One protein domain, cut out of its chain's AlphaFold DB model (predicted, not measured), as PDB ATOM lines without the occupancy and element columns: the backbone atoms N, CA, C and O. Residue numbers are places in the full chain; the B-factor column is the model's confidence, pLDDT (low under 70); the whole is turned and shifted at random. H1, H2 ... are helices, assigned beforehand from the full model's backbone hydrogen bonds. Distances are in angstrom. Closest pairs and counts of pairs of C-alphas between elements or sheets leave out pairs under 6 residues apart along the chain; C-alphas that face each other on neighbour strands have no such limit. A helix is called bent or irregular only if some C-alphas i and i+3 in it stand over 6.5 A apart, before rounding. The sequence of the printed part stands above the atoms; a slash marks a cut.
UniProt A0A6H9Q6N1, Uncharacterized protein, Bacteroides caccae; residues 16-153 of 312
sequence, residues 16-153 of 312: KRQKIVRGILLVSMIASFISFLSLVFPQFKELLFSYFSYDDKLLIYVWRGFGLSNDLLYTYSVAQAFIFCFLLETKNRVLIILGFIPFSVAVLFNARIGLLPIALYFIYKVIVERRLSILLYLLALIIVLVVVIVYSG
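Overview. This is residues 16 to 153 of the 312 residues of an uncharacterized protein of Bacteroides caccae (UniProt A0A6H9Q6N1). Two helical hairpins make the body: H4 and H5 side by side in the middle, and H6 and H7 as a loose hairpin on one side of them, while the long helix H1 crosses H4 and H5 on the other side. H2, H3 and the long link, residues 62 to 74, make one end of the domain. The printed part has 138 residues with seven named helices, H1 to H7 in order, and no named strand; the class is all helix. It is compact, with a radius of gyration of the C-alphas of 15.6 A, and spans 48 by 40 by 25 A.

Arrangement. H1, residues 17 to 40, touches H2, residues 42 to 51, only at the corner, with Ser 38 and Lys 45 the closest C-alphas at 4.6 A. H3, residues 58 to 61, touches no helix. H4, residues 75 to 88, touches H1 at a steep tilt of 59 degrees; the closest C-alphas are those of Leu 25 and Ile 83, 6.5 A apart. H5, residues 93 to 108, has a kink of 39 degrees near residue 101 and is only just irregular: C-alphas 98 and 101 are 6.9 A apart. Its residues 99 to 106 touch H1 at a steep tilt of 55 degrees, with C-alphas 32 and 102 closest at 4.9 A. H4 and H5 form a hairpin at a shallow tilt of 18 degrees, with C-alphas 77 and 107 closest at 4.4 A. H6, residues 112 to 127, touches H4 at a shallow tilt of 32 degrees, with C-alphas 78 and 114 closest at 4.0 A, but touches H5 only at the corner, where C-alphas 107 and 114 are closest at 5.3 A. H4, H5 and H6 are an up and down bundle, each running against the one before. H7, residues 133 to 151, forms a hairpin with H6; they touch through residues 122 to 126 and 134 to 135, with C-alphas 122 and 135 closest at 7.6 A. H5 and H7 are close but not clearly touching, with C-alphas 101 and 145 closest at 6.9 A. Every O i to N i+4 pair is within hydrogen-bond range in H1, H2 and H7; the counts are 9 of 10 in H4, 10 of 12 in H5 and 9 of 12 in H6, and H3 is too short for such a pair.

Along the chain. H1 begins at C-alpha 17, (-15.019, -28.416, 31.795), and is 34.3 A long. H2 measures 14.6 A, H3 5.5 A, H4 20.0 A, H5 21.8 A and H6 23.3 A. H7, 27.6 A, ends at C-alpha 151, (14.667, -39.903, 7.000).

Size, cuts and confidence. The C-alphas farthest apart, of Asp 56 and Arg 130, are 48.6 A apart. The printed part has no cut, and H3 to H4 is the long link. Residues 89 to 94, of which 93 and 94 belong to H5, stand free. The mean pLDDT of the printed part is 81.6; residues 16 to 21 and 52 to 63 are under 70.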
ATOM      1  N   LYS A  16     -14.086 -27.636  36.614       48.53
ATOM      2  CA  LYS A  16     -14.526 -26.911  35.396       48.53
ATOM      3  C   LYS A  16     -14.246 -27.753  34.133       48.53
ATOM      4  O   LYS A  16     -13.156 -28.316  34.048       48.53
ATOM      5  N   ARG A  17     -15.138 -27.735  33.121       51.53
ATOM      6  CA  ARG A  17     -15.019 -28.416  31.795       51.53
ATOM      7  C   ARG A  17     -13.589 -28.487  31.271       51.53
ATOM      8  O   ARG A  17     -13.080 -29.540  30.907       51.53
ATOM      9  N   GLN A  18     -12.922 -27.335  31.285       58.59
ATOM     10  CA  GLN A  18     -11.572 -27.170  30.761       58.59
ATOM     11  C   GLN A  18     -10.522 -27.991  31.514       58.59
ATOM     12  O   GLN A  18      -9.590 -28.472  30.890       58.59
ATOM     13  N   LYS A  19     -10.641 -28.163  32.834       60.62
ATOM     14  CA  LYS A  19      -9.664 -28.910  33.640       60.62
ATOM     15  C   LYS A  19      -9.787 -30.428  33.438       60.62
ATOM     16  O   LYS A  19      -8.766 -31.101  33.435       60.62
ATOM     17  N   ILE A  20     -10.992 -30.957  33.206       62.81
ATOM     18  CA  ILE A  20     -11.200 -32.405  33.008       62.81
ATOM     19  C   ILE A  20     -10.852 -32.828  31.582       62.81
ATOM     20  O   ILE A  20     -10.133 -33.804  31.399       62.81
ATOM     21  N   VAL A  21     -11.268 -32.049  30.576       67.00
ATOM     22  CA  VAL A  21     -10.832 -32.263  29.185       67.00
ATOM     23  C   VAL A  21      -9.305 -32.201  29.096       67.00
ATOM     24  O   VAL A  21      -8.703 -33.028  28.423       67.00
ATOM     25  N   ARG A  22      -8.659 -31.294  29.846       72.25
ATOM     26  CA  ARG A  22      -7.194 -31.275  29.986       72.25
ATOM     27  C   ARG A  22      -6.639 -32.536  30.648       72.25
ATOM     28  O   ARG A  22      -5.584 -32.983  30.230       72.25
ATOM     29  N   GLY A  23      -7.325 -33.106  31.638       78.81
ATOM     30  CA  GLY A  23      -6.935 -34.372  32.265       78.81
ATOM     31  C   GLY A  23      -6.981 -35.547  31.287       78.81
ATOM     32  O   GLY A  23      -5.990 -36.253  31.138       78.81
ATOM     33  N   ILE A  24      -8.089 -35.705  30.556       83.81
ATOM     34  CA  ILE A  24      -8.241 -36.742  29.518       83.81
ATOM     35  C   ILE A  24      -7.185 -36.561  28.422       83.81
ATOM     36  O   ILE A  24      -6.537 -37.525  28.011       83.81
ATOM     37  N   LEU A  25      -6.978 -35.319  27.982       84.81
ATOM     38  CA  LEU A  25      -5.974 -34.982  26.982       84.81
ATOM     39  C   LEU A  25      -4.558 -35.285  27.481       84.81
ATOM     40  O   LEU A  25      -3.773 -35.835  26.724       84.81
ATOM     41  N   LEU A  26      -4.243 -34.997  28.746       86.88
ATOM     42  CA  LEU A  26      -2.941 -35.293  29.344       86.88
ATOM     43  C   LEU A  26      -2.685 -36.800  29.439       86.88
ATOM     44  O   LEU A  26      -1.630 -37.255  29.010       86.88
ATOM     45  N   VAL A  27      -3.654 -37.577  29.933       88.81
ATOM     46  CA  VAL A  27      -3.546 -39.047  29.997       88.81
ATOM     47  C   VAL A  27      -3.335 -39.631  28.600       88.81
ATOM     48  O   VAL A  27      -2.479 -40.489  28.401       88.81
ATOM     49  N   SER A  28      -4.068 -39.121  27.613       90.62
ATOM     50  CA  SER A  28      -3.955 -39.589  26.229       90.62
ATOM     51  C   SER A  28      -2.645 -39.167  25.587       90.62
ATOM     52  O   SER A  28      -2.037 -39.955  24.875       90.62
ATOM     53  N   MET A  29      -2.154 -37.968  25.902       90.00
ATOM     54  CA  MET A  29      -0.854 -37.501  25.441       90.00
ATOM     55  C   MET A  29       0.267 -38.383  25.998       90.00
ATOM     56  O   MET A  29       1.128 -38.801  25.231       90.00
ATOM     57  N   ILE A  30       0.203 -38.770  27.278       91.56
ATOM     58  CA  ILE A  30       1.133 -39.744  27.873       91.56
ATOM     59  C   ILE A  30       1.044 -41.094  27.146       91.56
ATOM     60  O   ILE A  30       2.065 -41.611  26.706       91.56
ATOM     61  N   ALA A  31      -0.158 -41.642  26.953       91.56
ATOM     62  CA  ALA A  31      -0.341 -42.923  26.261       91.56
ATOM     63  C   ALA A  31       0.169 -42.892  24.804       91.56
ATOM     64  O   ALA A  31       0.842 -43.820  24.344       91.56
ATOM     65  N   SER A  32      -0.078 -41.792  24.091       93.19
ATOM     66  CA  SER A  32       0.426 -41.579  22.735       93.19
ATOM     67  C   SER A  32       1.953 -41.463  22.703       93.19
ATOM     68  O   SER A  32       2.597 -41.997  21.805       93.19
ATOM     69  N   PHE A  33       2.552 -40.856  23.733       92.75
ATOM     70  CA  PHE A  33       4.000 -40.762  23.873       92.75
ATOM     71  C   PHE A  33       4.633 -42.125  24.165       92.75
ATOM     72  O   PHE A  33       5.659 -42.453  23.583       92.75
ATOM     73  N   ILE A  34       3.992 -42.966  24.981       91.44
ATOM     74  CA  ILE A  34       4.418 -44.361  25.183       91.44
ATOM     75  C   ILE A  34       4.359 -45.135  23.858       91.44
ATOM     76  O   ILE A  34       5.275 -45.893  23.545       91.44
ATOM     77  N   SER A  35       3.317 -44.910  23.050       91.62
ATOM     78  CA  SER A  35       3.193 -45.523  21.716       91.62
ATOM     79  C   SER A  35       4.333 -45.073  20.793       91.62
ATOM     80  O   SER A  35       4.931 -45.892  20.104       91.62
ATOM     81  N   PHE A  36       4.683 -43.784  20.830       91.31
ATOM     82  CA  PHE A  36       5.821 -43.224  20.102       91.31
ATOM     83  C   PHE A  36       7.166 -43.802  20.560       91.31
ATOM     84  O   PHE A  36       7.954 -44.235  19.726       91.31
ATOM     85  N   LEU A  37       7.412 -43.884  21.871       90.69
ATOM     86  CA  LEU A  37       8.624 -44.506  22.414       90.69
ATOM     87  C   LEU A  37       8.736 -45.978  22.011       90.69
ATOM     88  O   LEU A  37       9.829 -46.439  21.711       90.69
ATOM     89  N   SER A  38       7.610 -46.692  21.956       88.38
ATOM     90  CA  SER A  38       7.569 -48.089  21.505       88.38
ATOM     91  C   SER A  38       7.923 -48.243  20.026       88.38
ATOM     92  O   SER A  38       8.373 -49.309  19.628       88.38
ATOM     93  N   LEU A  39       7.694 -47.211  19.207       87.25
ATOM     94  CA  LEU A  39       8.092 -47.206  17.799       87.25
ATOM     95  C   LEU A  39       9.588 -46.897  17.654       87.25
ATOM     96  O   LEU A  39      10.283 -47.592  16.927       87.25
ATOM     97  N   VAL A  40      10.077 -45.868  18.353       87.19
ATOM     98  CA  VAL A  40      11.472 -45.402  18.242       87.19
ATOM     99  C   VAL A  40      12.465 -46.357  18.911       87.19
ATOM    100  O   VAL A  40      13.602 -46.466  18.466       87.19
ATOM    101  N   PHE A  41      12.055 -47.040  19.982       87.50
ATOM    102  CA  PHE A  41      12.902 -47.957  20.737       87.50
ATOM    103  C   PHE A  41      12.270 -49.360  20.762       87.50
ATOM    104  O   PHE A  41      11.473 -49.655  21.657       87.50
ATOM    105  N   PRO A  42      12.642 -50.262  19.838       82.38
ATOM    106  CA  PRO A  42      12.117 -51.632  19.802       82.38
ATOM    107  C   PRO A  42      12.336 -52.390  21.117       82.38
ATOM    108  O   PRO A  42      11.437 -53.060  21.613       82.38
ATOM    109  N   GLN A  43      13.491 -52.189  21.760       84.88
ATOM    110  CA  GLN A  43      13.807 -52.765  23.075       84.88
ATOM    111  C   GLN A  43      12.806 -52.332  24.157       84.88
ATOM    112  O   GLN A  43      12.472 -53.102  25.055       84.88
ATOM    113  N   PHE A  44      12.300 -51.096  24.077       85.44
ATOM    114  CA  PHE A  44      11.268 -50.615  24.991       85.44
ATOM    115  C   PHE A  44       9.938 -51.325  24.733       85.44
ATOM    116  O   PHE A  44       9.261 -51.707  25.685       85.44
ATOM    117  N   LYS A  45       9.582 -51.560  23.466       82.94
ATOM    118  CA  LYS A  45       8.405 -52.357  23.108       82.94
ATOM    119  C   LYS A  45       8.519 -53.777  23.664       82.94
ATOM    120  O   LYS A  45       7.619 -54.202  24.379       82.94
ATOM    121  N   GLU A  46       9.625 -54.475  23.415       80.19
ATOM    122  CA  GLU A  46       9.865 -55.827  23.945       80.19
ATOM    123  C   GLU A  46       9.760 -55.875  25.473       80.19
ATOM    124  O   GLU A  46       9.111 -56.764  26.028       80.19
ATOM    125  N   LEU A  47      10.311 -54.868  26.157       83.00
ATOM    126  CA  LEU A  47      10.182 -54.727  27.603       83.00
ATOM    127  C   LEU A  47       8.709 -54.639  28.026       83.00
ATOM    128  O   LEU A  47       8.297 -55.372  28.925       83.00
ATOM    129  N   LEU A  48       7.900 -53.795  27.374       80.81
ATOM    130  CA  LEU A  48       6.465 -53.709  27.665       80.81
ATOM    131  C   LEU A  48       5.772 -55.062  27.446       80.81
ATOM    132  O   LEU A  48       5.030 -55.507  28.318       80.81
ATOM    133  N   PHE A  49       6.051 -55.753  26.340       76.81
ATOM    134  CA  PHE A  49       5.472 -57.075  26.074       76.81
ATOM    135  C   PHE A  49       5.892 -58.131  27.109       76.81
ATOM    136  O   PHE A  49       5.086 -58.991  27.449       76.81
ATOM    137  N   SER A  50       7.107 -58.053  27.659       76.12
ATOM    138  CA  SER A  50       7.561 -58.999  28.690       76.12
ATOM    139  C   SER A  50       6.863 -58.817  30.045       76.12
ATOM    140  O   SER A  50       6.644 -59.796  30.758       76.12
ATOM    141  N   TYR A  51       6.481 -57.585  30.406       75.06
ATOM    142  CA  TYR A  51       5.808 -57.294  31.679       75.06
ATOM    143  C   TYR A  51       4.306 -57.568  31.652       75.06
ATOM    144  O   TYR A  51       3.715 -57.908  32.677       75.06
ATOM    145  N   PHE A  52       3.678 -57.387  30.495       67.69
ATOM    146  CA  PHE A  52       2.254 -57.609  30.313       67.69
ATOM    147  C   PHE A  52       2.106 -58.904  29.528       67.69
ATOM    148  O   PHE A  52       2.199 -58.869  28.313       67.69
ATOM    149  N   SER A  53       1.948 -60.040  30.218       54.62
ATOM    150  CA  SER A  53       1.823 -61.380  29.627       54.62
ATOM    151  C   SER A  53       0.733 -61.428  28.548       54.62
ATOM    152  O   SER A  53      -0.433 -61.695  28.835       54.62
ATOM    153  N   TYR A  54       1.105 -61.121  27.308       60.38
ATOM    154  CA  TYR A  54       0.233 -61.244  26.154       60.38
ATOM    155  C   TYR A  54       0.124 -62.728  25.805       60.38
ATOM    156  O   TYR A  54       1.129 -63.428  25.743       60.38
ATOM    157  N   ASP A  55      -1.109 -63.195  25.616       57.50
ATOM    158  CA  ASP A  55      -1.423 -64.565  25.201       57.50
ATOM    159  C   ASP A  55      -0.640 -64.930  23.920       57.50
ATOM    160  O   ASP A  55      -0.477 -64.079  23.040       57.50
ATOM    161  N   ASP A  56      -0.183 -66.177  23.771       54.34
ATOM    162  CA  ASP A  56       0.686 -66.618  22.659       54.34
ATOM    163  C   ASP A  56       0.053 -66.369  21.272       54.34
ATOM    164  O   ASP A  56       0.739 -66.246  20.256       54.34
ATOM    165  N   LYS A  57      -1.276 -66.217  21.210       52.28
ATOM    166  CA  LYS A  57      -2.017 -65.829  19.996       52.28
ATOM    167  C   LYS A  57      -1.801 -64.367  19.576       52.28
ATOM    168  O   LYS A  57      -1.896 -64.054  18.391       52.28
ATOM    169  N   LEU A  58      -1.502 -63.467  20.515       54.06
ATOM    170  CA  LEU A  58      -1.201 -62.052  20.252       54.06
ATOM    171  C   LEU A  58       0.235 -61.841  19.756       54.06
ATOM    172  O   LEU A  58       0.505 -60.820  19.120       54.06
ATOM    173  N   LEU A  59       1.123 -62.826  19.946       56.19
ATOM    174  CA  LEU A  59       2.495 -62.801  19.431       56.19
ATOM    175  C   LEU A  59       2.556 -62.724  17.891       56.19
ATOM    176  O   LEU A  59       3.465 -62.117  17.328       56.19
ATOM    177  N   ILE A  60       1.534 -63.237  17.195       53.81
ATOM    178  CA  ILE A  60       1.404 -63.165  15.725       53.81
ATOM    179  C   ILE A  60       1.230 -61.711  15.239       53.81
ATOM    180  O   ILE A  60       1.564 -61.377  14.102       53.81
ATOM    181  N   TYR A  61       0.757 -60.815  16.110       59.38
ATOM    182  CA  TYR A  61       0.580 -59.393  15.818       59.38
ATOM    183  C   TYR A  61       1.679 -58.510  16.419       59.38
ATOM    184  O   TYR A  61       1.489 -57.298  16.474       59.38
ATOM    185  N   VAL A  62       2.830 -59.072  16.819       63.84
ATOM    186  CA  VAL A  62       3.968 -58.323  17.401       63.84
ATOM    187  C   VAL A  62       4.520 -57.256  16.463       63.84
ATOM    188  O   VAL A  62       5.062 -56.259  16.927       63.84
ATOM    189  N   TRP A  63       4.331 -57.379  15.150       67.31
ATOM    190  CA  TRP A  63       4.656 -56.310  14.200       67.31
ATOM    191  C   TRP A  63       3.790 -55.042  14.421       67.31
ATOM    192  O   TRP A  63       4.226 -53.927  14.131       67.31
ATOM    193  N   ARG A  64       2.620 -55.173  15.067       71.69
ATOM    194  CA  ARG A  64       1.731 -54.095  15.551       71.69
ATOM    195  C   ARG A  64       1.687 -54.052  17.089       71.69
ATOM    196  O   ARG A  64       2.439 -54.747  17.762       71.69
ATOM    197  N   GLY A  65       0.861 -53.175  17.663       77.25
ATOM    198  CA  GLY A  65       0.688 -53.081  19.121       77.25
ATOM    199  C   GLY A  65       1.743 -52.208  19.799       77.25
ATOM    200  O   GLY A  65       2.547 -52.667  20.601       77.25
ATOM    201  N   PHE A  66       1.735 -50.922  19.473       83.69
ATOM    202  CA  PHE A  66       2.590 -49.902  20.066       83.69
ATOM    203  C   PHE A  66       1.842 -49.190  21.194       83.69
ATOM    204  O   PHE A  66       0.953 -48.372  20.941       83.69
ATOM    205  N   GLY A  67       2.209 -49.477  22.442       84.50
ATOM    206  CA  GLY A  67       1.678 -48.797  23.621       84.50
ATOM    207  C   GLY A  67       1.193 -49.750  24.710       84.50
ATOM    208  O   GLY A  67       1.600 -50.903  24.779       84.50
ATOM    209  N   LEU A  68       0.315 -49.237  25.575       81.12
ATOM    210  CA  LEU A  68      -0.226 -49.957  26.729       81.12
ATOM    211  C   LEU A  68      -1.751 -49.878  26.741       81.12
ATOM    212  O   LEU A  68      -2.331 -48.890  27.195       81.12
ATOM    213  N   SER A  69      -2.404 -50.910  26.210       79.62
ATOM    214  CA  SER A  69      -3.852 -51.105  26.307       79.62
ATOM    215  C   SER A  69      -4.225 -52.540  25.932       79.62
ATOM    216  O   SER A  69      -3.595 -53.141  25.069       79.62
ATOM    217  N   ASN A  70      -5.307 -53.057  26.507       71.75
ATOM    218  CA  ASN A  70      -5.863 -54.352  26.104       71.75
ATOM    219  C   ASN A  70      -6.473 -54.301  24.689       71.75
ATOM    220  O   ASN A  70      -6.542 -55.318  24.012       71.75
ATOM    221  N   ASP A  71      -6.858 -53.108  24.213       77.88
ATOM    222  CA  ASP A  71      -7.533 -52.917  22.921       77.88
ATOM    223  C   ASP A  71      -6.630 -52.246  21.869       77.88
ATOM    224  O   ASP A  71      -7.133 -51.528  20.994       77.88
ATOM    225  N   LEU A  72      -5.300 -52.415  21.963       83.19
ATOM    226  CA  LEU A  72      -4.317 -51.746  21.088       83.19
ATOM    227  C   LEU A  72      -4.666 -51.891  19.602       83.19
ATOM    228  O   LEU A  72      -4.627 -50.916  18.858       83.19
ATOM    229  N   LEU A  73      -5.075 -53.086  19.180       83.44
ATOM    230  CA  LEU A  73      -5.332 -53.415  17.776       83.44
ATOM    231  C   LEU A  73      -6.744 -53.039  17.290       83.44
ATOM    232  O   LEU A  73      -7.081 -53.320  16.135       83.44
ATOM    233  N   TYR A  74      -7.556 -52.386  18.129       85.12
ATOM    234  CA  TYR A  74      -8.921 -51.988  17.791       85.12
ATOM    235  C   TYR A  74      -9.309 -50.629  18.403       85.12
ATOM    236  O   TYR A  74      -8.987 -49.587  17.831       85.12
ATOM    237  N   THR A  75     -10.013 -50.597  19.541       88.94
ATOM    238  CA  THR A  75     -10.630 -49.354  20.045       88.94
ATOM    239  C   THR A  75      -9.659 -48.368  20.691       88.94
ATOM    240  O   THR A  75     -10.020 -47.202  20.866       88.94
ATOM    241  N   TYR A  76      -8.427 -48.777  21.013       91.19
ATOM    242  CA  TYR A  76      -7.402 -47.853  21.503       91.19
ATOM    243  C   TYR A  76      -7.082 -46.765  20.473       91.19
ATOM    244  O   TYR A  76      -7.121 -45.579  20.805       91.19
ATOM    245  N   SER A  77      -6.823 -47.143  19.215       91.75
ATOM    246  CA  SER A  77      -6.489 -46.170  18.168       91.75
ATOM    247  C   SER A  77      -7.657 -45.218  17.896       91.75
ATOM    248  O   SER A  77      -7.452 -44.026  17.685       91.75
ATOM    249  N   VAL A  78      -8.894 -45.715  17.990       92.38
ATOM    250  CA  VAL A  78     -10.126 -44.922  17.875       92.38
ATOM    251  C   VAL A  78     -10.245 -43.917  19.021       92.38
ATOM    252  O   VAL A  78     -10.551 -42.750  18.785       92.38
ATOM    253  N   ALA A  79      -9.980 -44.343  20.259       92.38
ATOM    254  CA  ALA A  79      -9.997 -43.464  21.422       92.38
ATOM    255  C   ALA A  79      -8.945 -42.350  21.296       92.38
ATOM    256  O   ALA A  79      -9.267 -41.176  21.485       92.38
ATOM    257  N   GLN A  80      -7.714 -42.701  20.905       93.38
ATOM    258  CA  GLN A  80      -6.633 -41.738  20.682       93.38
ATOM    259  C   GLN A  80      -6.975 -40.750  19.568       93.38
ATOM    260  O   GLN A  80      -6.823 -39.545  19.747       93.38
ATOM    261  N   ALA A  81      -7.521 -41.232  18.454       93.00
ATOM    262  CA  ALA A  81      -7.977 -40.401  17.346       93.00
ATOM    263  C   ALA A  81      -9.098 -39.434  17.747       93.00
ATOM    264  O   ALA A  81      -9.081 -38.257  17.382       93.00
ATOM    265  N   PHE A  82     -10.062 -39.908  18.535       91.31
ATOM    266  CA  PHE A  82     -11.153 -39.082  19.036       91.31
ATOM    267  C   PHE A  82     -10.642 -37.964  19.959       91.31
ATOM    268  O   PHE A  82     -11.072 -36.817  19.848       91.31
ATOM    269  N   ILE A  83      -9.668 -38.263  20.825       90.81
ATOM    270  CA  ILE A  83      -9.053 -37.278  21.728       90.81
ATOM    271  C   ILE A  83      -8.113 -36.331  20.973       90.81
ATOM    272  O   ILE A  83      -8.079 -35.136  21.265       90.81
ATOM    273  N   PHE A  84      -7.425 -36.820  19.944       90.25
ATOM    274  CA  PHE A  84      -6.654 -35.991  19.025       90.25
ATOM    275  C   PHE A  84      -7.535 -34.939  18.331       90.25
ATOM    276  O   PHE A  84      -7.134 -33.786  18.196       90.25
ATOM    277  N   CYS A  85      -8.785 -35.265  17.991       88.62
ATOM    278  CA  CYS A  85      -9.722 -34.266  17.464       88.62
ATOM    279  C   CYS A  85     -10.013 -33.147  18.487       88.62
ATOM    280  O   CYS A  85     -10.084 -31.979  18.113       88.62
ATOM    281  N   PHE A  86     -10.085 -33.456  19.789       85.81
ATOM    282  CA  PHE A  86     -10.161 -32.423  20.834       85.81
ATOM    283  C   PHE A  86      -8.870 -31.604  20.958       85.81
ATOM    284  O   PHE A  86      -8.946 -30.407  21.243       85.81
ATOM    285  N   LEU A  87      -7.699 -32.210  20.734       86.19
ATOM    286  CA  LEU A  87      -6.414 -31.501  20.699       86.19
ATOM    287  C   LEU A  87      -6.406 -30.424  19.601       86.19
ATOM    288  O   LEU A  87      -5.981 -29.295  19.859       86.19
ATOM    289  N   LEU A  88      -6.931 -30.749  18.416       83.81
ATOM    290  CA  LEU A  88      -7.016 -29.828  17.275       83.81
ATOM    291  C   LEU A  88      -7.940 -28.624  17.518       83.81
ATOM    292  O   LEU A  88      -7.746 -27.575  16.911       83.81
ATOM    293  N   GLU A  89      -8.913 -28.741  18.424       80.44
ATOM    294  CA  GLU A  89      -9.791 -27.630  18.827       80.44
ATOM    295  C   GLU A  89      -9.127 -26.678  19.834       80.44
ATOM    296  O   GLU A  89      -9.650 -25.601  20.144       80.44
ATOM    297  N   THR A  90      -7.972 -27.056  20.389       78.06
ATOM    298  CA  THR A  90      -7.263 -26.190  21.328       78.06
ATOM    299  C   THR A  90      -6.622 -25.009  20.601       78.06
ATOM    300  O   THR A  90      -6.085 -25.121  19.506       78.06
ATOM    301  N   LYS A  91      -6.609 -23.833  21.240       75.19
ATOM    302  CA  LYS A  91      -5.904 -22.654  20.698       75.19
ATOM    303  C   LYS A  91      -4.375 -22.741  20.845       75.19
ATOM    304  O   LYS A  91      -3.666 -21.853  20.378       75.19
ATOM    305  N   ASN A  92      -3.861 -23.765  21.527       80.19
ATOM    306  CA  ASN A  92      -2.444 -23.885  21.851       80.19
ATOM    307  C   ASN A  92      -1.692 -24.615  20.729       80.19
ATOM    308  O   ASN A  92      -1.631 -25.841  20.700       80.19
ATOM    309  N   ARG A  93      -1.080 -23.840  19.827       81.38
ATOM    310  CA  ARG A  93      -0.330 -24.369  18.675       81.38
ATOM    311  C   ARG A  93       0.845 -25.259  19.079       81.38
ATOM    312  O   ARG A  93       1.108 -26.241  18.398       81.38
ATOM    313  N   VAL A  94       1.520 -24.946  20.187       81.75
ATOM    314  CA  VAL A  94       2.664 -25.734  20.676       81.75
ATOM    315  C   VAL A  94       2.207 -27.135  21.069       81.75
ATOM    316  O   VAL A  94       2.808 -28.119  20.662       81.75
ATOM    317  N   LEU A  95       1.101 -27.224  21.803       84.00
ATOM    318  CA  LEU A  95       0.520 -28.494  22.236       84.00
ATOM    319  C   LEU A  95       0.049 -29.343  21.041       84.00
ATOM    320  O   LEU A  95       0.242 -30.554  21.047       84.00
ATOM    321  N   ILE A  96      -0.504 -28.714  19.995       83.44
ATOM    322  CA  ILE A  96      -0.864 -29.404  18.745       83.44
ATOM    323  C   ILE A  96       0.380 -29.982  18.064       83.44
ATOM    324  O   ILE A  96       0.380 -31.155  17.710       83.44
ATOM    325  N   ILE A  97       1.441 -29.183  17.905       83.50
ATOM    326  CA  ILE A  97       2.683 -29.620  17.248       83.50
ATOM    327  C   ILE A  97       3.341 -30.760  18.036       83.50
ATOM    328  O   ILE A  97       3.686 -31.783  17.451       83.50
ATOM    329  N   LEU A  98       3.460 -30.615  19.360       85.19
ATOM    330  CA  LEU A  98       4.055 -31.635  20.228       85.19
ATOM    331  C   LEU A  98       3.229 -32.925  20.270       85.19
ATOM    332  O   LEU A  98       3.798 -34.010  20.325       85.19
ATOM    333  N   GLY A  99       1.899 -32.817  20.246       87.00
ATOM    334  CA  GLY A  99       1.014 -33.979  20.255       87.00
ATOM    335  C   GLY A  99       0.875 -34.655  18.892       87.00
ATOM    336  O   GLY A  99       0.566 -35.841  18.843       87.00
ATOM    337  N   PHE A 100       1.117 -33.951  17.782       88.50
ATOM    338  CA  PHE A 100       0.813 -34.473  16.451       88.50
ATOM    339  C   PHE A 100       1.510 -35.805  16.146       88.50
ATOM    340  O   PHE A 100       0.846 -36.768  15.759       88.50
ATOM    341  N   ILE A 101       2.830 -35.873  16.341       87.94
ATOM    342  CA  ILE A 101       3.610 -37.079  16.034       87.94
ATOM    343  C   ILE A 101       3.210 -38.240  16.966       87.94
ATOM    344  O   ILE A 101       2.830 -39.291  16.445       87.94
ATOM    345  N   PRO A 102       3.186 -38.076  18.307       91.50
ATOM    346  CA  PRO A 102       2.755 -39.143  19.208       91.50
ATOM    347  C   PRO A 102       1.355 -39.689  18.920       91.50
ATOM    348  O   PRO A 102       1.166 -40.906  18.858       91.50
ATOM    349  N   PHE A 103       0.369 -38.813  18.694       92.25
ATOM    350  CA  PHE A 103      -0.989 -39.247  18.359       92.25
ATOM    351  C   PHE A 103      -1.044 -39.945  16.998       92.25
ATOM    352  O   PHE A 103      -1.735 -40.953  16.870       92.25
ATOM    353  N   SER A 104      -0.289 -39.475  16.002       89.19
ATOM    354  CA  SER A 104      -0.219 -40.132  14.691       89.19
ATOM    355  C   SER A 104       0.310 -41.557  14.810       89.19
ATOM    356  O   SER A 104      -0.290 -42.468  14.243       89.19
ATOM    357  N   VAL A 105       1.361 -41.777  15.607       88.94
ATOM    358  CA  VAL A 105       1.881 -43.129  15.863       88.94
ATOM    359  C   VAL A 105       0.835 -43.994  16.563       88.94
ATOM    360  O   VAL A 105       0.518 -45.087  16.093       88.94
ATOM    361  N   ALA A 106       0.233 -43.477  17.636       91.12
ATOM    362  CA  ALA A 106      -0.772 -44.200  18.407       91.12
ATOM    363  C   ALA A 106      -2.013 -44.590  17.583       91.12
ATOM    364  O   ALA A 106      -2.646 -45.603  17.884       91.12
ATOM    365  N   VAL A 107      -2.356 -43.806  16.556       91.06
ATOM    366  CA  VAL A 107      -3.500 -44.048  15.669       91.06
ATOM    367  C   VAL A 107      -3.130 -44.969  14.502       91.06
ATOM    368  O   VAL A 107      -3.756 -46.015  14.330       91.06
ATOM    369  N   LEU A 108      -2.119 -44.596  13.710       87.62
ATOM    370  CA  LEU A 108      -1.796 -45.231  12.427       87.62
ATOM    371  C   LEU A 108      -1.202 -46.633  12.587       87.62
ATOM    372  O   LEU A 108      -1.633 -47.566  11.913       87.62
ATOM    373  N   PHE A 109      -0.250 -46.792  13.506       85.38
ATOM    374  CA  PHE A 109       0.541 -48.022  13.629       85.38
ATOM    375  C   PHE A 109      -0.170 -49.106  14.444       85.38
ATOM    376  O   PHE A 109       0.176 -50.283  14.377       85.38
ATOM    377  N   ASN A 110      -1.197 -48.723  15.203       86.69
ATOM    378  CA  ASN A 110      -1.963 -49.644  16.031       86.69
ATOM    379  C   ASN A 110      -3.145 -50.251  15.289       86.69
ATOM    380  O   ASN A 110      -3.237 -51.477  15.190       86.69
ATOM    381  N   ALA A 111      -4.039 -49.427  14.733       84.31
ATOM    382  CA  ALA A 111      -5.150 -49.920  13.929       84.31
ATOM    383  C   ALA A 111      -5.716 -48.850  12.989       84.31
ATOM    384  O   ALA A 111      -6.207 -47.820  13.454       84.31
ATOM    385  N   ARG A 112      -5.782 -49.172  11.684       83.12
ATOM    386  CA  ARG A 112      -6.318 -48.324  10.593       83.12
ATOM    387  C   ARG A 112      -7.691 -47.712  10.904       83.12
ATOM    388  O   ARG A 112      -7.982 -46.600  10.483       83.12
ATOM    389  N   ILE A 113      -8.529 -48.411  11.676       85.06
ATOM    390  CA  ILE A 113      -9.868 -47.938  12.067       85.06
ATOM    391  C   ILE A 113      -9.822 -46.645  12.905       85.06
ATOM    392  O   ILE A 113     -10.785 -45.886  12.919       85.06
ATOM    393  N   GLY A 114      -8.687 -46.338  13.539       86.44
ATOM    394  CA  GLY A 114      -8.460 -45.068  14.225       86.44
ATOM    395  C   GLY A 114      -8.438 -43.855  13.287       86.44
ATOM    396  O   GLY A 114      -8.647 -42.736  13.738       86.44
ATOM    397  N   LEU A 115      -8.276 -44.035  11.972       89.00
ATOM    398  CA  LEU A 115      -8.432 -42.935  11.013       89.00
ATOM    399  C   LEU A 115      -9.885 -42.467  10.876       89.00
ATOM    400  O   LEU A 115     -10.126 -41.330  10.471       89.00
ATOM    401  N   LEU A 116     -10.854 -43.307  11.242       89.62
ATOM    402  CA  LEU A 116     -12.268 -43.018  11.043       89.62
ATOM    403  C   LEU A 116     -12.767 -41.813  11.873       89.62
ATOM    404  O   LEU A 116     -13.381 -40.925  11.277       89.62
ATOM    405  N   PRO A 117     -12.488 -41.691  13.192       90.69
ATOM    406  CA  PRO A 117     -12.823 -40.479  13.949       90.69
ATOM    407  C   PRO A 117     -12.231 -39.205  13.348       90.69
ATOM    408  O   PRO A 117     -12.919 -38.188  13.285       90.69
ATOM    409  N   ILE A 118     -10.981 -39.277  12.876       90.62
ATOM    410  CA  ILE A 118     -10.287 -38.146  12.253       90.62
ATOM    411  C   ILE A 118     -11.005 -37.761  10.957       90.62
ATOM    412  O   ILE A 118     -11.382 -36.603  10.788       90.62
ATOM    413  N   ALA A 119     -11.274 -38.726  10.075       89.12
ATOM    414  CA  ALA A 119     -11.986 -38.492   8.823       89.12
ATOM    415  C   ALA A 119     -13.364 -37.851   9.059       89.12
ATOM    416  O   ALA A 119     -13.674 -36.822   8.461       89.12
ATOM    417  N   LEU A 120     -14.164 -38.392   9.985       90.50
ATOM    418  CA  LEU A 120     -15.484 -37.848  10.320       90.50
ATOM    419  C   LEU A 120     -15.404 -36.435  10.921       90.50
ATOM    420  O   LEU A 120     -16.233 -35.584  10.593       90.50
ATOM    421  N   TYR A 121     -14.394 -36.154  11.749       90.31
ATOM    422  CA  TYR A 121     -14.133 -34.808  12.262       90.31
ATOM    423  C   TYR A 121     -13.817 -33.816  11.131       90.31
ATOM    424  O   TYR A 121     -14.402 -32.732  11.074       90.31
ATOM    425  N   PHE A 122     -12.944 -34.187  10.192       88.81
ATOM    426  CA  PHE A 122     -12.610 -33.340   9.045       88.81
ATOM    427  C   PHE A 122     -13.808 -33.127   8.112       88.81
ATOM    428  O   PHE A 122     -14.060 -31.990   7.708       88.81
ATOM    429  N   ILE A 123     -14.594 -34.174   7.840       88.38
ATOM    430  CA  ILE A 123     -15.851 -34.080   7.082       88.38
ATOM    431  C   ILE A 123     -16.798 -33.080   7.755       88.38
ATOM    432  O   ILE A 123     -17.312 -32.180   7.089       88.38
ATOM    433  N   TYR A 124     -16.972 -33.166   9.078       88.56
ATOM    434  CA  TYR A 124     -17.775 -32.202   9.831       88.56
ATOM    435  C   TYR A 124     -17.240 -30.768   9.675       88.56
ATOM    436  O   TYR A 124     -17.995 -29.853   9.335       88.56
ATOM    437  N   LYS A 125     -15.931 -30.550   9.849       88.56
ATOM    438  CA  LYS A 125     -15.318 -29.213   9.734       88.56
ATOM    439  C   LYS A 125     -15.424 -28.608   8.335       88.56
ATOM    440  O   LYS A 125     -15.610 -27.397   8.201       88.56
ATOM    441  N   VAL A 126     -15.327 -29.429   7.297       87.81
ATOM    442  CA  VAL A 126     -15.413 -28.973   5.906       87.81
ATOM    443  C   VAL A 126     -16.862 -28.728   5.489       87.81
ATOM    444  O   VAL A 126     -17.161 -27.671   4.938       87.81
ATOM    445  N   ILE A 127     -17.772 -29.665   5.763       87.00
ATOM    446  CA  ILE A 127     -19.157 -29.596   5.275       87.00
ATOM    447  C   ILE A 127     -20.008 -28.669   6.148       87.00
ATOM    448  O   ILE A 127     -20.726 -27.817   5.620       87.00
ATOM    449  N   VAL A 128     -19.921 -28.815   7.474       85.00
ATOM    450  CA  VAL A 128     -20.777 -28.092   8.428       85.00
ATOM    451  C   VAL A 128     -20.177 -26.734   8.778       85.00
ATOM    452  O   VAL A 128     -20.871 -25.724   8.705       85.00
ATOM    453  N   GLU A 129     -18.883 -26.680   9.113       83.94
ATOM    454  CA  GLU A 129     -18.229 -25.416   9.497       83.94
ATOM    455  C   GLU A 129     -17.604 -24.642   8.325       83.94
ATOM    456  O   GLU A 129     -17.165 -23.509   8.524       83.94
ATOM    457  N   ARG A 130     -17.563 -25.217   7.112       83.75
ATOM    458  CA  ARG A 130     -17.002 -24.588   5.895       83.75
ATOM    459  C   ARG A 130     -15.539 -24.140   6.038       83.75
ATOM    460  O   ARG A 130     -15.098 -23.200   5.379       83.75
ATOM    461  N   ARG A 131     -14.750 -24.825   6.875       82.38
ATOM    462  CA  ARG A 131     -13.345 -24.478   7.158       82.38
ATOM    463  C   ARG A 131     -12.365 -25.282   6.306       82.38
ATOM    464  O   ARG A 131     -11.705 -26.182   6.807       82.38
ATOM    465  N   LEU A 132     -12.218 -24.929   5.030       80.88
ATOM    466  CA  LEU A 132     -11.291 -25.625   4.117       80.88
ATOM    467  C   LEU A 132      -9.814 -25.518   4.529       80.88
ATOM    468  O   LEU A 132      -9.039 -26.432   4.262       80.88
ATOM    469  N   SER A 133      -9.425 -24.450   5.231       79.38
ATOM    470  CA  SER A 133      -8.043 -24.255   5.694       79.38
ATOM    471  C   SER A 133      -7.546 -25.377   6.608       79.38
ATOM    472  O   SER A 133      -6.346 -25.627   6.662       79.38
ATOM    473  N   ILE A 134      -8.449 -26.098   7.283       79.00
ATOM    474  CA  ILE A 134      -8.077 -27.218   8.149       79.00
ATOM    475  C   ILE A 134      -7.446 -28.381   7.367       79.00
ATOM    476  O   ILE A 134      -6.560 -29.052   7.890       79.00
ATOM    477  N   LEU A 135      -7.832 -28.569   6.099       80.62
ATOM    478  CA  LEU A 135      -7.259 -29.596   5.225       80.62
ATOM    479  C   LEU A 135      -5.801 -29.289   4.876       80.62
ATOM    480  O   LEU A 135      -4.982 -30.200   4.838       80.62
ATOM    481  N   LEU A 136      -5.461 -28.009   4.688       81.31
ATOM    482  CA  LEU A 136      -4.081 -27.589   4.433       81.31
ATOM    483  C   LEU A 136      -3.185 -27.860   5.646       81.31
ATOM    484  O   LEU A 136      -2.065 -28.336   5.484       81.31
ATOM    485  N   TYR A 137      -3.690 -27.613   6.861       77.94
ATOM    486  CA  TYR A 137      -2.961 -27.944   8.088       77.94
ATOM    487  C   TYR A 137      -2.750 -29.452   8.236       77.94
ATOM    488  O   TYR A 137      -1.646 -29.875   8.564       77.94
ATOM    489  N   LEU A 138      -3.778 -30.262   7.962       81.00
ATOM    490  CA  LEU A 138      -3.649 -31.719   7.991       81.00
ATOM    491  C   LEU A 138      -2.620 -32.210   6.967       81.00
ATOM    492  O   LEU A 138      -1.760 -33.013   7.309       81.00
ATOM    493  N   LEU A 139      -2.679 -31.698   5.738       84.31
ATOM    494  CA  LEU A 139      -1.753 -32.066   4.671       84.31
ATOM    495  C   LEU A 139      -0.307 -31.705   5.034       84.31
ATOM    496  O   LEU A 139       0.580 -32.542   4.895       84.31
ATOM    497  N   ALA A 140      -0.073 -30.505   5.571       81.94
ATOM    498  CA  ALA A 140       1.248 -30.096   6.041       81.94
ATOM    499  C   ALA A 140       1.779 -31.029   7.143       81.94
ATOM    500  O   ALA A 140       2.938 -31.432   7.115       81.94
ATOM    501  N   LEU A 141       0.920 -31.409   8.091       81.31
ATOM    502  CA  LEU A 141       1.282 -32.319   9.171       81.31
ATOM    503  C   LEU A 141       1.573 -33.745   8.661       81.31
ATOM    504  O   LEU A 141       2.541 -34.363   9.102       81.31
ATOM    505  N   ILE A 142       0.808 -34.243   7.686       84.62
ATOM    506  CA  ILE A 142       1.072 -35.532   7.025       84.62
ATOM    507  C   ILE A 142       2.419 -35.505   6.296       84.62
ATOM    508  O   ILE A 142       3.193 -36.447   6.434       84.62
ATOM    509  N   ILE A 143       2.736 -34.427   5.571       84.44
ATOM    510  CA  ILE A 143       4.037 -34.283   4.896       84.44
ATOM    511  C   ILE A 143       5.174 -34.360   5.918       84.44
ATOM    512  O   ILE A 143       6.131 -35.102   5.706       84.44
ATOM    513  N   VAL A 144       5.055 -33.657   7.049       84.00
ATOM    514  CA  VAL A 144       6.052 -33.726   8.131       84.00
ATOM    515  C   VAL A 144       6.197 -35.154   8.656       84.00
ATOM    516  O   VAL A 144       7.321 -35.619   8.822       84.00
ATOM    517  N   LEU A 145       5.092 -35.868   8.878       83.19
ATOM    518  CA  LEU A 145       5.127 -37.257   9.338       83.19
ATOM    519  C   LEU A 145       5.867 -38.171   8.351       83.19
ATOM    520  O   LEU A 145       6.729 -38.940   8.767       83.19
ATOM    521  N   VAL A 146       5.559 -38.062   7.056       83.56
ATOM    522  CA  VAL A 146       6.198 -38.861   5.998       83.56
ATOM    523  C   VAL A 146       7.693 -38.567   5.927       83.56
ATOM    524  O   VAL A 146       8.492 -39.498   5.902       83.56
ATOM    525  N   VAL A 147       8.085 -37.290   5.964       83.44
ATOM    526  CA  VAL A 147       9.499 -36.888   5.984       83.44
ATOM    527  C   VAL A 147      10.211 -37.492   7.197       83.44
ATOM    528  O   VAL A 147      11.267 -38.097   7.045       83.44
ATOM    529  N   VAL A 148       9.624 -37.395   8.394       82.25
ATOM    530  CA  VAL A 148      10.220 -37.977   9.609       82.25
ATOM    531  C   VAL A 148      10.411 -39.487   9.463       82.25
ATOM    532  O   VAL A 148      11.478 -39.989   9.799       82.25
ATOM    533  N   ILE A 149       9.424 -40.211   8.935       81.38
ATOM    534  CA  ILE A 149       9.502 -41.668   8.749       81.38
ATOM    535  C   ILE A 149      10.603 -42.052   7.753       81.38
ATOM    536  O   ILE A 149      11.417 -42.920   8.054       81.38
ATOM    537  N   VAL A 150      10.657 -41.387   6.596       80.19
ATOM    538  CA  VAL A 150      11.614 -41.717   5.526       80.19
ATOM    539  C   VAL A 150      13.054 -41.430   5.954       80.19
ATOM    540  O   VAL A 150      13.941 -42.240   5.709       80.19
ATOM    541  N   TYR A 151      13.305 -40.304   6.627       80.94
ATOM    542  CA  TYR A 151      14.667 -39.903   7.000       80.94
ATOM    543  C   TYR A 151      15.172 -40.501   8.321       80.94
ATOM    544  O   TYR A 151      16.350 -40.346   8.636       80.94
ATOM    545  N   SER A 152      14.318 -41.163   9.106       80.62
ATOM    546  CA  SER A 152      14.707 -41.754  10.398       80.62
ATOM    547  C   SER A 152      15.160 -43.214  10.315       80.62
ATOM    548  O   SER A 152      15.609 -43.746  11.324       80.62
ATOM    549  N   GLY A 153      15.033 -43.872   9.157       78.50
ATOM    550  CA  GLY A 153      15.322 -45.307   9.010       78.50
ATOM    551  C   GLY A 153      14.268 -46.233   9.638       78.50
ATOM    552  O   GLY A 153      14.372 -47.447   9.513       78.50
TER     553      GLY A 153